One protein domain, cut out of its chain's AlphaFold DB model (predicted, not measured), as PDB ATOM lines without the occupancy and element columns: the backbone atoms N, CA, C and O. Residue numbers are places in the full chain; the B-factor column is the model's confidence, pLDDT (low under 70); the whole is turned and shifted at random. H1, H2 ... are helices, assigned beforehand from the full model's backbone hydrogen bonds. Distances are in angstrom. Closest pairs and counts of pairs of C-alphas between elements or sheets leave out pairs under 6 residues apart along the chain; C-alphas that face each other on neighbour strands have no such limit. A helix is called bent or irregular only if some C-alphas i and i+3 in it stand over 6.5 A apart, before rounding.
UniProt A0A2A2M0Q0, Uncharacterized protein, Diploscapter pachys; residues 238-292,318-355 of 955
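This is residues 238 to 292 and 318 to 355 of the 955 residues of an uncharacterized protein of Diploscapter pachys (UniProt A0A2A2M0Q0). Two long helices, H2 and H4, run opposite ways and overlap side by side only along their first parts, making a long rod with a free arm at each end: residues 278 to 292 stick out at one end and residues 346 to 355 at the other. Near the overlap is a small compact body, where the short helix H3 crosses H2 and the short helix H1 packs on H3. The printed part has 93 residues with four named helices, in the order H1, H2, H3, H4, and no named strand; the class is all helix. The whole is loose, with a radius of gyration of the C-alphas of 16.7 A, and spans 65 by 23 by 20 A.

H1, residues 238 to 246, begins with C-alpha 238 at (49.407, 76.550, 106.413) and is 12.3 A long. Residues 247 to 258 hold no named element. H2, residues 259 to 291, is 44.3 A from first to last C-alpha, ending with C-alpha 291 at (39.981, 111.118, 114.149). It has a kink of 29 degrees near residue 266; it is neither bent nor irregular, but only just: C-alphas 268 and 271 are 6.4 A apart. H3, residues 318 to 329, is 16.6 A long. H4, residues 332 to 355, is 34.7 A long and ends with C-alpha 355 at (44.021, 48.979, 124.683).

H1 touches H3 at a steep tilt of 51 degrees, the same way; H3 does so with residues 325 to 329 alone, and the closest C-alphas, of Ile 243 and Arg 326, are 6.3 A apart. H1 and H2 are close but not clearly touching, about perpendicular at 87 degrees, with the C-alphas of Leu 240 and His 266 closest at 7.1 A. H2 touches H3 with residues 269 to 277 alone, at a steep tilt of 60 degrees, opposite ways; the closest C-alphas, of Ile 273 and Ala 325, are 5.9 A apart. H2 touches H4 at a shallow tilt of 22 degrees, opposite ways, through residues 261 to 269 of H2 and 334 to 342 of H4; the C-alphas of Ala 265 and Leu 338 are closest at 6.7 A. H1 and H4 are apart. Every O i to N i+4 pair is within hydrogen-bond range in H1, H3 and H4; in H2, 25 of 29 are.

The C-alphas farthest apart, of Ser 292 and Gln 354, are 65.2 A apart. Without the stretches that stand free, the body has 68 residues and spans 30 by 19 by 19 A. Residues 293 to 317 are not printed, and C-alphas 292 and 318 are 23.8 A apart across the cut. The link from H1 to H2 is long and that from H3 to H4 is tight. The mean pLDDT of the printed part is 70.0; 34 residues are under 70, among them 248 to 253, 275 to 292 and 345 to 349.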
ATOM      1  N   ALA A 238      48.084  76.428 107.019       85.06
ATOM      2  CA  ALA A 238      49.407  76.550 106.413       85.06
ATOM      3  C   ALA A 238      50.177  77.781 106.929       85.06
ATOM      4  O   ALA A 238      51.366  77.688 107.250       85.06
ATOM      5  N   GLU A 239      49.504  78.928 107.077       86.62
ATOM      6  CA  GLU A 239      50.107  80.130 107.658       86.62
ATOM      7  C   GLU A 239      50.481  79.939 109.128       86.62
ATOM      8  O   GLU A 239      51.572  80.341 109.536       86.62
ATOM      9  N   LEU A 240      49.620  79.292 109.918       85.50
ATOM     10  CA  LEU A 240      49.914  78.991 111.314       85.50
ATOM     11  C   LEU A 240      51.090  78.015 111.447       85.50
ATOM     12  O   LEU A 240      51.974  78.248 112.271       85.50
ATOM     13  N   LEU A 241      51.154  76.967 110.615       84.12
ATOM     14  CA  LEU A 241      52.286  76.036 110.591       84.12
ATOM     15  C   LEU A 241      53.602  76.760 110.264       84.12
ATOM     16  O   LEU A 241      54.620  76.504 110.908       84.12
ATOM     17  N   ARG A 242      53.580  77.701 109.311       84.62
ATOM     18  CA  ARG A 242      54.720  78.578 109.005       84.62
ATOM     19  C   ARG A 242      55.128  79.418 110.222       84.62
ATOM     20  O   ARG A 242      56.302  79.423 110.574       84.62
ATOM     21  N   ILE A 243      54.183  80.060 110.913       84.12
ATOM     22  CA  ILE A 243      54.469  80.887 112.102       84.12
ATOM     23  C   ILE A 243      55.025  80.044 113.267       84.12
ATOM     24  O   ILE A 243      55.941  80.492 113.956       84.12
ATOM     25  N   ILE A 244      54.525  78.822 113.478       81.19
ATOM     26  CA  ILE A 244      55.023  77.888 114.509       81.19
ATOM     27  C   ILE A 244      56.465  77.443 114.202       81.19
ATOM     28  O   ILE A 244      57.297  77.398 115.112       81.19
ATOM     29  N   LYS A 245      56.788  77.186 112.926       80.56
ATOM     30  CA  LYS A 245      58.157  76.884 112.467       80.56
ATOM     31  C   LYS A 245      59.103  78.064 112.641       80.56
ATOM     32  O   LYS A 245      60.170  77.908 113.222       80.56
ATOM     33  N   GLU A 246      58.698  79.248 112.190       79.00
ATOM     34  CA  GLU A 246      59.484  80.484 112.308       79.00
ATOM     35  C   GLU A 246      59.694  80.913 113.772       79.00
ATOM     36  O   GLU A 246      60.706  81.528 114.088       79.00
ATOM     37  N   SER A 247      58.787  80.535 114.681       72.06
ATOM     38  CA  SER A 247      58.938  80.731 116.137       72.06
ATOM     39  C   SER A 247      59.757  79.622 116.823       72.06
ATOM     40  O   SER A 247      59.804  79.566 118.050       72.06
ATOM     41  N   ASN A 248      60.370  78.710 116.054       64.81
ATOM     42  CA  ASN A 248      61.145  77.556 116.527       64.81
ATOM     43  C   ASN A 248      60.397  76.678 117.560       64.81
ATOM     44  O   ASN A 248      61.000  76.104 118.468       64.81
ATOM     45  N   PHE A 249      59.066  76.595 117.434       67.06
ATOM     46  CA  PHE A 249      58.168  75.973 118.416       67.06
ATOM     47  C   PHE A 249      57.644  74.589 117.983       67.06
ATOM     48  O   PHE A 249      56.950  73.912 118.742       67.06
ATOM     49  N   ASP A 250      57.985  74.131 116.774       66.62
ATOM     50  CA  ASP A 250      57.598  72.806 116.272       66.62
ATOM     51  C   ASP A 250      58.457  71.687 116.902       66.62
ATOM     52  O   ASP A 250      59.373  71.148 116.277       66.62
ATOM     53  N   PHE A 251      58.192  71.368 118.178       62.97
ATOM     54  CA  PHE A 251      58.939  70.387 118.976       62.97
ATOM     55  C   PHE A 251      59.106  69.049 118.238       62.97
ATOM     56  O   PHE A 251      58.186  68.233 118.189       62.97
ATOM     57  N   ASN A 252      60.304  68.815 117.694       64.81
ATOM     58  CA  ASN A 252      60.644  67.630 116.899       64.81
ATOM     59  C   ASN A 252      59.646  67.355 115.747       64.81
ATOM     60  O   ASN A 252      59.236  66.214 115.531       64.81
ATOM     61  N   ASN A 253      59.239  68.410 115.025       69.50
ATOM     62  CA  ASN A 253      58.287  68.357 113.905       69.50
ATOM     63  C   ASN A 253      56.885  67.817 114.278       69.50
ATOM     64  O   ASN A 253      56.167  67.312 113.414       69.50
ATOM     65  N   ALA A 254      56.467  67.895 115.548       71.38
ATOM     66  CA  ALA A 254      55.180  67.370 116.015       71.38
ATOM     67  C   ALA A 254      53.948  67.951 115.290       71.38
ATOM     68  O   ALA A 254      53.004  67.206 115.042       71.38
ATOM     69  N   PHE A 255      53.949  69.240 114.938       76.12
ATOM     70  CA  PHE A 255      52.861  69.896 114.196       76.12
ATOM     71  C   PHE A 255      53.026  69.754 112.677       76.12
ATOM     72  O   PHE A 255      52.033  69.757 111.954       76.12
ATOM     73  N   SER A 256      54.256  69.574 112.182       77.50
ATOM     74  CA  SER A 256      54.511  69.196 110.782       77.50
ATOM     75  C   SER A 256      54.044  67.781 110.441       77.50
ATOM     76  O   SER A 256      53.602  67.542 109.322       77.50
ATOM     77  N   ASN A 257      54.170  66.851 111.389       75.75
ATOM     78  CA  ASN A 257      53.924  65.422 111.189       75.75
ATOM     79  C   ASN A 257      52.511  64.979 111.614       75.75
ATOM     80  O   ASN A 257      52.185  63.799 111.501       75.75
ATOM     81  N   ASP A 258      51.682  65.885 112.141       76.81
ATOM     82  CA  ASP A 258      50.316  65.583 112.580       76.81
ATOM     83  C   ASP A 258      49.367  66.757 112.289       76.81
ATOM     84  O   ASP A 258      49.260  67.724 113.050       76.81
ATOM     85  N   LEU A 259      48.639  66.639 111.176       77.94
ATOM     86  CA  LEU A 259      47.628  67.609 110.760       77.94
ATOM     87  C   LEU A 259      46.461  67.710 111.761       77.94
ATOM     88  O   LEU A 259      45.868  68.776 111.909       77.94
ATOM     89  N   GLY A 260      46.149  66.640 112.499       75.88
ATOM     90  CA  GLY A 260      45.146  66.659 113.566       75.88
ATOM     91  C   GLY A 260      45.585  67.517 114.755       75.88
ATOM     92  O   GLY A 260      44.793  68.300 115.283       75.88
ATOM     93  N   LEU A 261      46.862  67.437 115.138       78.62
ATOM     94  CA  LEU A 261      47.464  68.291 116.163       78.62
ATOM     95  C   LEU A 261      47.560  69.751 115.693       78.62
ATOM     96  O   LEU A 261      47.203  70.648 116.458       78.62
ATOM     97  N   LEU A 262      47.960  69.997 114.439       81.69
ATOM     98  CA  LEU A 262      47.953  71.337 113.834       81.69
ATOM     99  C   LEU A 262      46.544  71.948 113.835       81.69
ATOM    100  O   LEU A 262      46.372  73.090 114.252       81.69
ATOM    101  N   ARG A 263      45.516  71.176 113.468       83.12
ATOM    102  CA  ARG A 263      44.102  71.585 113.532       83.12
ATOM    103  C   ARG A 263      43.620  71.859 114.951       83.12
ATOM    104  O   ARG A 263      42.870  72.810 115.174       83.12
ATOM    105  N   LYS A 264      44.062  71.066 115.932       77.38
ATOM    106  CA  LYS A 264      43.755  71.297 117.352       77.38
ATOM    107  C   LYS A 264      44.420  72.584 117.863       77.38
ATOM    108  O   LYS A 264      43.774  73.341 118.580       77.38
ATOM    109  N   ALA A 265      45.649  72.881 117.435       77.25
ATOM    110  CA  ALA A 265      46.326  74.150 117.714       77.25
ATOM    111  C   ALA A 265      45.653  75.345 117.011       77.25
ATOM    112  O   ALA A 265      45.431  76.377 117.641       77.25
ATOM    113  N   HIS A 266      45.255  75.197 115.743       83.75
ATOM    114  CA  HIS A 266      44.554  76.230 114.970       83.75
ATOM    115  C   HIS A 266      43.234  76.637 115.628       83.75
ATOM    116  O   HIS A 266      43.032  77.817 115.915       83.75
ATOM    117  N   ARG A 267      42.407  75.656 116.016       80.19
ATOM    118  CA  ARG A 267      41.162  75.876 116.776       80.19
ATOM    119  C   ARG A 267      41.360  76.574 118.123       80.19
ATOM    120  O   ARG A 267      40.415  77.186 118.611       80.19
ATOM    121  N   VAL A 268      42.546  76.484 118.726       74.44
ATOM    122  CA  VAL A 268      42.868  77.148 119.998       74.44
ATOM    123  C   VAL A 268      43.425  78.555 119.779       74.44
ATOM    124  O   VAL A 268      43.038  79.464 120.503       74.44
ATOM    125  N   ILE A 269      44.286  78.773 118.781       74.56
ATOM    126  CA  ILE A 269      44.949  80.070 118.549       74.56
ATOM    127  C   ILE A 269      44.060  81.041 117.756       74.56
ATOM    128  O   ILE A 269      44.023  82.232 118.069       74.56
ATOM    129  N   CYS A 270      43.324  80.556 116.749       78.62
ATOM    130  CA  CYS A 270      42.514  81.394 115.859       78.62
ATOM    131  C   CYS A 270      41.479  82.271 116.605       78.62
ATOM    132  O   CYS A 270      41.426  83.468 116.315       78.62
ATOM    133  N   PRO A 271      40.752  81.781 117.636       74.94
ATOM    134  CA  PRO A 271      39.868  82.625 118.444       74.94
ATOM    135  C   PRO A 271      40.569  83.806 119.134       74.94
ATOM    136  O   PRO A 271      39.990  84.885 119.200       74.94
ATOM    137  N   PHE A 272      41.817  83.654 119.599       68.25
ATOM    138  CA  PHE A 272      42.568  84.765 120.205       68.25
ATOM    139  C   PHE A 272      43.066  85.779 119.167       68.25
ATOM    140  O   PHE A 272      43.171  86.967 119.477       68.25
ATOM    141  N   ILE A 273      43.351  85.340 117.934       72.38
ATOM    142  CA  ILE A 273      43.654  86.243 116.811       72.38
ATOM    143  C   ILE A 273      42.406  87.075 116.486       72.38
ATOM    144  O   ILE A 273      42.483  88.302 116.436       72.38
ATOM    145  N   LEU A 274      41.255  86.410 116.336       71.25
ATOM    146  CA  LEU A 274      39.963  87.039 116.058       71.25
ATOM    147  C   LEU A 274      39.516  87.982 117.181       71.25
ATOM    148  O   LEU A 274      39.016  89.065 116.893       71.25
ATOM    149  N   ASP A 275      39.726  87.635 118.452       65.88
ATOM    150  CA  ASP A 275      39.378  88.524 119.565       65.88
ATOM    151  C   ASP A 275      40.316  89.739 119.653       65.88
ATOM    152  O   ASP A 275      39.838  90.869 119.754       65.88
ATOM    153  N   ARG A 276      41.638  89.570 119.469       63.59
ATOM    154  CA  ARG A 276      42.565  90.716 119.340       63.59
ATOM    155  C   ARG A 276      42.199  91.613 118.144       63.59
ATOM    156  O   ARG A 276      42.277  92.836 118.265       63.59
ATOM    157  N   GLN A 277      41.714  91.043 117.037       66.00
ATOM    158  CA  GLN A 277      41.173  91.785 115.890       66.00
ATOM    159  C   GLN A 277      39.881  92.549 116.260       66.00
ATOM    160  O   GLN A 277      39.785  93.753 116.017       66.00
ATOM    161  N   LYS A 278      38.921  91.895 116.930       62.81
ATOM    162  CA  LYS A 278      37.640  92.459 117.414       62.81
ATOM    163  C   LYS A 278      37.867  93.598 118.421       62.81
ATOM    164  O   LYS A 278      37.215  94.640 118.333       62.81
ATOM    165  N   LEU A 279      38.845  93.453 119.318       58.59
ATOM    166  CA  LEU A 279      39.300  94.485 120.256       58.59
ATOM    167  C   LEU A 279      39.975  95.663 119.538       58.59
ATOM    168  O   LEU A 279      39.657  96.814 119.840       58.59
ATOM    169  N   ALA A 280      40.832  95.409 118.542       57.72
ATOM    170  CA  ALA A 280      41.426  96.466 117.719       57.72
ATOM    171  C   ALA A 280      40.358  97.280 116.960       57.72
ATOM    172  O   ALA A 280      40.470  98.504 116.877       57.72
ATOM    173  N   MET A 281      39.280  96.640 116.488       54.81
ATOM    174  CA  MET A 281      38.129  97.313 115.863       54.81
ATOM    175  C   MET A 281      37.288  98.124 116.868       54.81
ATOM    176  O   MET A 281      36.830  99.222 116.542       54.81
ATOM    177  N   GLN A 282      37.099  97.645 118.103       48.53
ATOM    178  CA  GLN A 282      36.392  98.399 119.153       48.53
ATOM    179  C   GLN A 282      37.197  99.612 119.637       48.53
ATOM    180  O   GLN A 282      36.667 100.722 119.713       48.53
ATOM    181  N   ASP A 283      38.499  99.452 119.873       47.66
ATOM    182  CA  ASP A 283      39.385 100.581 120.158       47.66
ATOM    183  C   ASP A 283      39.501 101.528 118.941       47.66
ATOM    184  O   ASP A 283      39.559 102.751 119.095       47.66
ATOM    185  N   GLY A 284      39.418 100.979 117.723       47.22
ATOM    186  CA  GLY A 284      39.197 101.685 116.455       47.22
ATOM    187  C   GLY A 284      37.903 102.506 116.418       47.22
ATOM    188  O   GLY A 284      37.878 103.616 115.893       47.22
ATOM    189  N   THR A 285      36.839 102.026 117.057       41.16
ATOM    190  CA  THR A 285      35.539 102.714 117.148       41.16
ATOM    191  C   THR A 285      35.596 103.917 118.100       41.16
ATOM    192  O   THR A 285      34.890 104.907 117.884       41.16
ATOM    193  N   ILE A 286      36.479 103.885 119.105       39.97
ATOM    194  CA  ILE A 286      36.818 105.049 119.941       39.97
ATOM    195  C   ILE A 286      37.802 105.974 119.200       39.97
ATOM    196  O   ILE A 286      37.603 107.188 119.221       39.97
ATOM    197  N   LYS A 287      38.783 105.435 118.453       42.81
ATOM    198  CA  LYS A 287      39.635 106.227 117.535       42.81
ATOM    199  C   LYS A 287      38.800 107.022 116.525       42.81
ATOM    200  O   LYS A 287      39.048 108.211 116.371       42.81
ATOM    201  N   LYS A 288      37.754 106.431 115.926       45.06
ATOM    202  CA  LYS A 288      36.872 107.111 114.952       45.06
ATOM    203  C   LYS A 288      36.099 108.304 115.542       45.06
ATOM    204  O   LYS A 288      35.799 109.233 114.802       45.06
ATOM    205  N   MET A 289      35.835 108.337 116.858       43.19
ATOM    206  CA  MET A 289      35.252 109.531 117.512       43.19
ATOM    207  C   MET A 289      36.228 110.710 117.564       43.19
ATOM    208  O   MET A 289      35.810 111.859 117.655       43.19
ATOM    209  N   LEU A 290      37.524 110.405 117.546       48.19
ATOM    210  CA  LEU A 290      38.619 111.343 117.739       48.19
ATOM    211  C   LEU A 290      39.275 111.780 116.417       48.19
ATOM    212  O   LEU A 290      39.951 112.804 116.416       48.19
ATOM    213  N   SER A 291      39.105 111.023 115.324       48.97
ATOM    214  CA  SER A 291      39.981 111.118 114.149       48.97
ATOM    215  C   SER A 291      39.488 111.916 112.942       48.97
ATOM    216  O   SER A 291      40.305 112.586 112.324       48.97
ATOM    217  N   SER A 292      38.220 111.795 112.521       44.06
ATOM    218  CA  SER A 292      37.802 112.375 111.226       44.06
ATOM    219  C   SER A 292      36.292 112.544 111.015       44.06
ATOM    220  O   SER A 292      35.871 113.533 110.423       44.06
ATOM    221  N   HIS A 318      45.738  91.988 106.287       75.25
ATOM    222  CA  HIS A 318      46.132  90.604 106.572       75.25
ATOM    223  C   HIS A 318      47.513  90.511 107.237       75.25
ATOM    224  O   HIS A 318      47.679  89.763 108.197       75.25
ATOM    225  N   ASP A 319      48.471  91.359 106.847       72.25
ATOM    226  CA  ASP A 319      49.787  91.436 107.500       72.25
ATOM    227  C   ASP A 319      49.686  91.747 109.001       72.25
ATOM    228  O   ASP A 319      50.408  91.171 109.811       72.25
ATOM    229  N   ALA A 320      48.745  92.609 109.405       73.06
ATOM    230  CA  ALA A 320      48.517  92.916 110.816       73.06
ATOM    231  C   ALA A 320      47.862  91.743 111.568       73.06
ATOM    232  O   ALA A 320      48.054  91.607 112.777       73.06
ATOM    233  N   VAL A 321      47.121  90.875 110.872       77.19
ATOM    234  CA  VAL A 321      46.555  89.636 111.431       77.19
ATOM    235  C   VAL A 321      47.647  88.576 111.610       77.19
ATOM    236  O   VAL A 321      47.740  87.977 112.685       77.19
ATOM    237  N   ILE A 322      48.541  88.425 110.628       79.06
ATOM    238  CA  ILE A 322      49.763  87.612 110.740       79.06
ATOM    239  C   ILE A 322      50.626  88.107 111.910       79.06
ATOM    240  O   ILE A 322      51.093  87.299 112.713       79.06
ATOM    241  N   ASP A 323      50.803  89.418 112.074       73.31
ATOM    242  CA  ASP A 323      51.629  89.968 113.153       73.31
ATOM    243  C   ASP A 323      50.990  89.788 114.547       73.31
ATOM    244  O   ASP A 323      51.682  89.494 115.525       73.31
ATOM    245  N   MET A 324      49.655  89.842 114.651       77.62
ATOM    246  CA  MET A 324      48.936  89.426 115.867       77.62
ATOM    247  C   MET A 324      49.124  87.932 116.168       77.62
ATOM    248  O   MET A 324      49.318  87.573 117.334       77.62
ATOM    249  N   ALA A 325      49.117  87.071 115.146       78.56
ATOM    250  CA  ALA A 325      49.355  85.635 115.286       78.56
ATOM    251  C   ALA A 325      50.793  85.328 115.750       78.56
ATOM    252  O   ALA A 325      50.977  84.564 116.699       78.56
ATOM    253  N   ARG A 326      51.807  85.993 115.176       80.62
ATOM    254  CA  ARG A 326      53.218  85.908 115.613       80.62
ATOM    255  C   ARG A 326      53.377  86.234 117.098       80.62
ATOM    256  O   ARG A 326      54.037  85.496 117.829       80.62
ATOM    257  N   ARG A 327      52.724  87.302 117.569       77.56
ATOM    258  CA  ARG A 327      52.743  87.718 118.984       77.56
ATOM    259  C   ARG A 327      51.942  86.795 119.911       77.56
ATOM    260  O   ARG A 327      52.176  86.824 121.112       77.56
ATOM    261  N   LEU A 328      50.995  86.008 119.392       74.50
ATOM    262  CA  LEU A 328      50.241  85.009 120.164       74.50
ATOM    263  C   LEU A 328      50.990  83.679 120.295       74.50
ATOM    264  O   LEU A 328      51.008  83.111 121.377       74.50
ATOM    265  N   VAL A 329      51.649  83.201 119.234       77.69
ATOM    266  CA  VAL A 329      52.448  81.957 119.279       77.69
ATOM    267  C   VAL A 329      53.623  82.067 120.263       77.69
ATOM    268  O   VAL A 329      54.021  81.068 120.856       77.69
ATOM    269  N   ASN A 330      54.122  83.283 120.502       75.12
ATOM    270  CA  ASN A 330      55.185  83.574 121.468       75.12
ATOM    271  C   ASN A 330      54.676  83.953 122.883       75.12
ATOM    272  O   ASN A 330      55.475  84.312 123.746       75.12
ATOM    273  N   ASP A 331      53.366  83.883 123.151       75.31
ATOM    274  CA  ASP A 331      52.789  84.187 124.470       75.31
ATOM    275  C   ASP A 331      52.977  83.000 125.445       75.31
ATOM    276  O   ASP A 331      52.573  81.880 125.111       75.31
ATOM    277  N   PRO A 332      53.527  83.192 126.664       67.38
ATOM    278  CA  PRO A 332      53.770  82.103 127.619       67.38
ATOM    279  C   PRO A 332      52.541  81.243 127.955       67.38
ATOM    280  O   PRO A 332      52.678  80.045 128.226       67.38
ATOM    281  N   ASN A 333      51.337  81.817 127.914       68.69
ATOM    282  CA  ASN A 333      50.089  81.119 128.228       68.69
ATOM    283  C   ASN A 333      49.646  80.234 127.051       68.69
ATOM    284  O   ASN A 333      49.235  79.085 127.243       68.69
ATOM    285  N   VAL A 334      49.803  80.737 125.822       72.62
ATOM    286  CA  VAL A 334      49.532  79.991 124.582       72.62
ATOM    287  C   VAL A 334      50.553  78.862 124.426       72.62
ATOM    288  O   VAL A 334      50.167  77.716 124.218       72.62
ATOM    289  N   ILE A 335      51.838  79.151 124.656       69.50
ATOM    290  CA  ILE A 335      52.934  78.172 124.730       69.50
ATOM    291  C   ILE A 335      52.604  77.040 125.713       69.50
ATOM    292  O   ILE A 335      52.763  75.860 125.389       69.50
ATOM    293  N   SER A 336      52.121  77.379 126.910       70.56
ATOM    294  CA  SER A 336      51.753  76.388 127.929       70.56
ATOM    295  C   SER A 336      50.538  75.557 127.507       70.56
ATOM    296  O   SER A 336      50.545  74.338 127.671       70.56
ATOM    297  N   SER A 337      49.541  76.179 126.874       70.31
ATOM    298  CA  SER A 337      48.362  75.490 126.330       70.31
ATOM    299  C   SER A 337      48.739  74.505 125.214       70.31
ATOM    300  O   SER A 337      48.281  73.365 125.210       70.31
ATOM    301  N   LEU A 338      49.640  74.894 124.306       71.31
ATOM    302  CA  LEU A 338      50.134  74.024 123.234       71.31
ATOM    303  C   LEU A 338      50.930  72.824 123.774       71.31
ATOM    304  O   LEU A 338      50.786  71.715 123.257       71.31
ATOM    305  N   ARG A 339      51.705  73.008 124.851       70.81
ATOM    306  CA  ARG A 339      52.381  71.902 125.557       70.81
ATOM    307  C   ARG A 339      51.389  70.931 126.203       70.81
ATOM    308  O   ARG A 339      51.608  69.725 126.129       70.81
ATOM    309  N   VAL A 340      50.282  71.415 126.776       76.31
ATOM    310  CA  VAL A 340      49.211  70.540 127.296       76.31
ATOM    311  C   VAL A 340      48.592  69.711 126.165       76.31
ATOM    312  O   VAL A 340      48.473  68.498 126.305       76.31
ATOM    313  N   LEU A 341      48.301  70.314 125.008       71.94
ATOM    314  CA  LEU A 341      47.778  69.593 123.836       71.94
ATOM    315  C   LEU A 341      48.745  68.511 123.318       71.94
ATOM    316  O   LEU A 341      48.309  67.436 122.901       71.94
ATOM    317  N   GLN A 342      50.055  68.769 123.371       64.88
ATOM    318  CA  GLN A 342      51.095  67.787 123.053       64.88
ATOM    319  C   GLN A 342      51.150  66.653 124.095       64.88
ATOM    320  O   GLN A 342      51.260  65.484 123.724       64.88
ATOM    321  N   GLN A 343      51.022  66.972 125.386       73.00
ATOM    322  CA  GLN A 343      51.001  65.988 126.474       73.00
ATOM    323  C   GLN A 343      49.757  65.084 126.410       73.00
ATOM    324  O   GLN A 343      49.873  63.868 126.564       73.00
ATOM    325  N   GLU A 344      48.582  65.650 126.114       71.50
ATOM    326  CA  GLU A 344      47.346  64.898 125.852       71.50
ATOM    327  C   GLU A 344      47.519  63.908 124.693       71.50
ATOM    328  O   GLU A 344      47.082  62.762 124.791       71.50
ATOM    329  N   ARG A 345      48.194  64.316 123.608       66.56
ATOM    330  CA  ARG A 345      48.488  63.440 122.461       66.56
ATOM    331  C   ARG A 345      49.363  62.251 122.861       66.56
ATOM    332  O   ARG A 345      49.065  61.127 122.462       66.56
ATOM    333  N   PHE A 346      50.410  62.468 123.662       66.38
ATOM    334  CA  PHE A 346      51.243  61.373 124.178       66.38
ATOM    335  C   PHE A 346      50.460  60.432 125.106       66.38
ATOM    336  O   PHE A 346      50.602  59.214 124.987       66.38
ATOM    337  N   ALA A 347      49.598  60.965 125.976       69.38
ATOM    338  CA  ALA A 347      48.735  60.154 126.833       69.38
ATOM    339  C   ALA A 347      47.750  59.296 126.016       69.38
ATOM    340  O   ALA A 347      47.653  58.092 126.248       69.38
ATOM    341  N   ALA A 348      47.086  59.881 125.013       69.31
ATOM    342  CA  ALA A 348      46.144  59.178 124.143       69.31
ATOM    343  C   ALA A 348      46.821  58.078 123.301       69.31
ATOM    344  O   ALA A 348      46.303  56.967 123.215       69.31
ATOM    345  N   LEU A 349      48.003  58.345 122.732       68.38
ATOM    346  CA  LEU A 349      48.786  57.336 122.001       68.38
ATOM    347  C   LEU A 349      49.187  56.156 122.902       68.38
ATOM    348  O   LEU A 349      49.092  55.001 122.486       68.38
ATOM    349  N   ASN A 350      49.583  56.433 124.147       72.44
ATOM    350  CA  ASN A 350      49.919  55.403 125.131       72.44
ATOM    351  C   ASN A 350      48.678  54.584 125.548       72.44
ATOM    352  O   ASN A 350      48.749  53.360 125.631       72.44
ATOM    353  N   GLN A 351      47.520  55.230 125.726       71.94
ATOM    354  CA  GLN A 351      46.256  54.540 126.006       71.94
ATOM    355  C   GLN A 351      45.840  53.613 124.852       71.94
ATOM    356  O   GLN A 351      45.523  52.452 125.093       71.94
ATOM    357  N   VAL A 352      45.898  54.075 123.597       73.56
ATOM    358  CA  VAL A 352      45.567  53.242 122.423       73.56
ATOM    359  C   VAL A 352      46.509  52.038 122.307       73.56
ATOM    360  O   VAL A 352      46.058  50.937 121.990       73.56
ATOM    361  N   ALA A 353      47.799  52.203 122.619       72.12
ATOM    362  CA  ALA A 353      48.747  51.089 122.673       72.12
ATOM    363  C   ALA A 353      48.390  50.067 123.771       72.12
ATOM    364  O   ALA A 353      48.416  48.860 123.519       72.12
ATOM    365  N   GLN A 354      47.998  50.534 124.962       70.50
ATOM    366  CA  GLN A 354      47.559  49.674 126.069       70.50
ATOM    367  C   GLN A 354      46.243  48.949 125.754       70.50
ATOM    368  O   GLN A 354      46.130  47.754 126.019       70.50
ATOM    369  N   GLU A 355      45.270  49.612 125.126       71.69
ATOM    370  CA  GLU A 355      44.021  48.979 124.683       71.69
ATOM    371  C   GLU A 355      44.257  47.935 123.582       71.69
ATOM    372  O   GLU A 355      43.645  46.865 123.607       71.69
TER     373      GLU A 355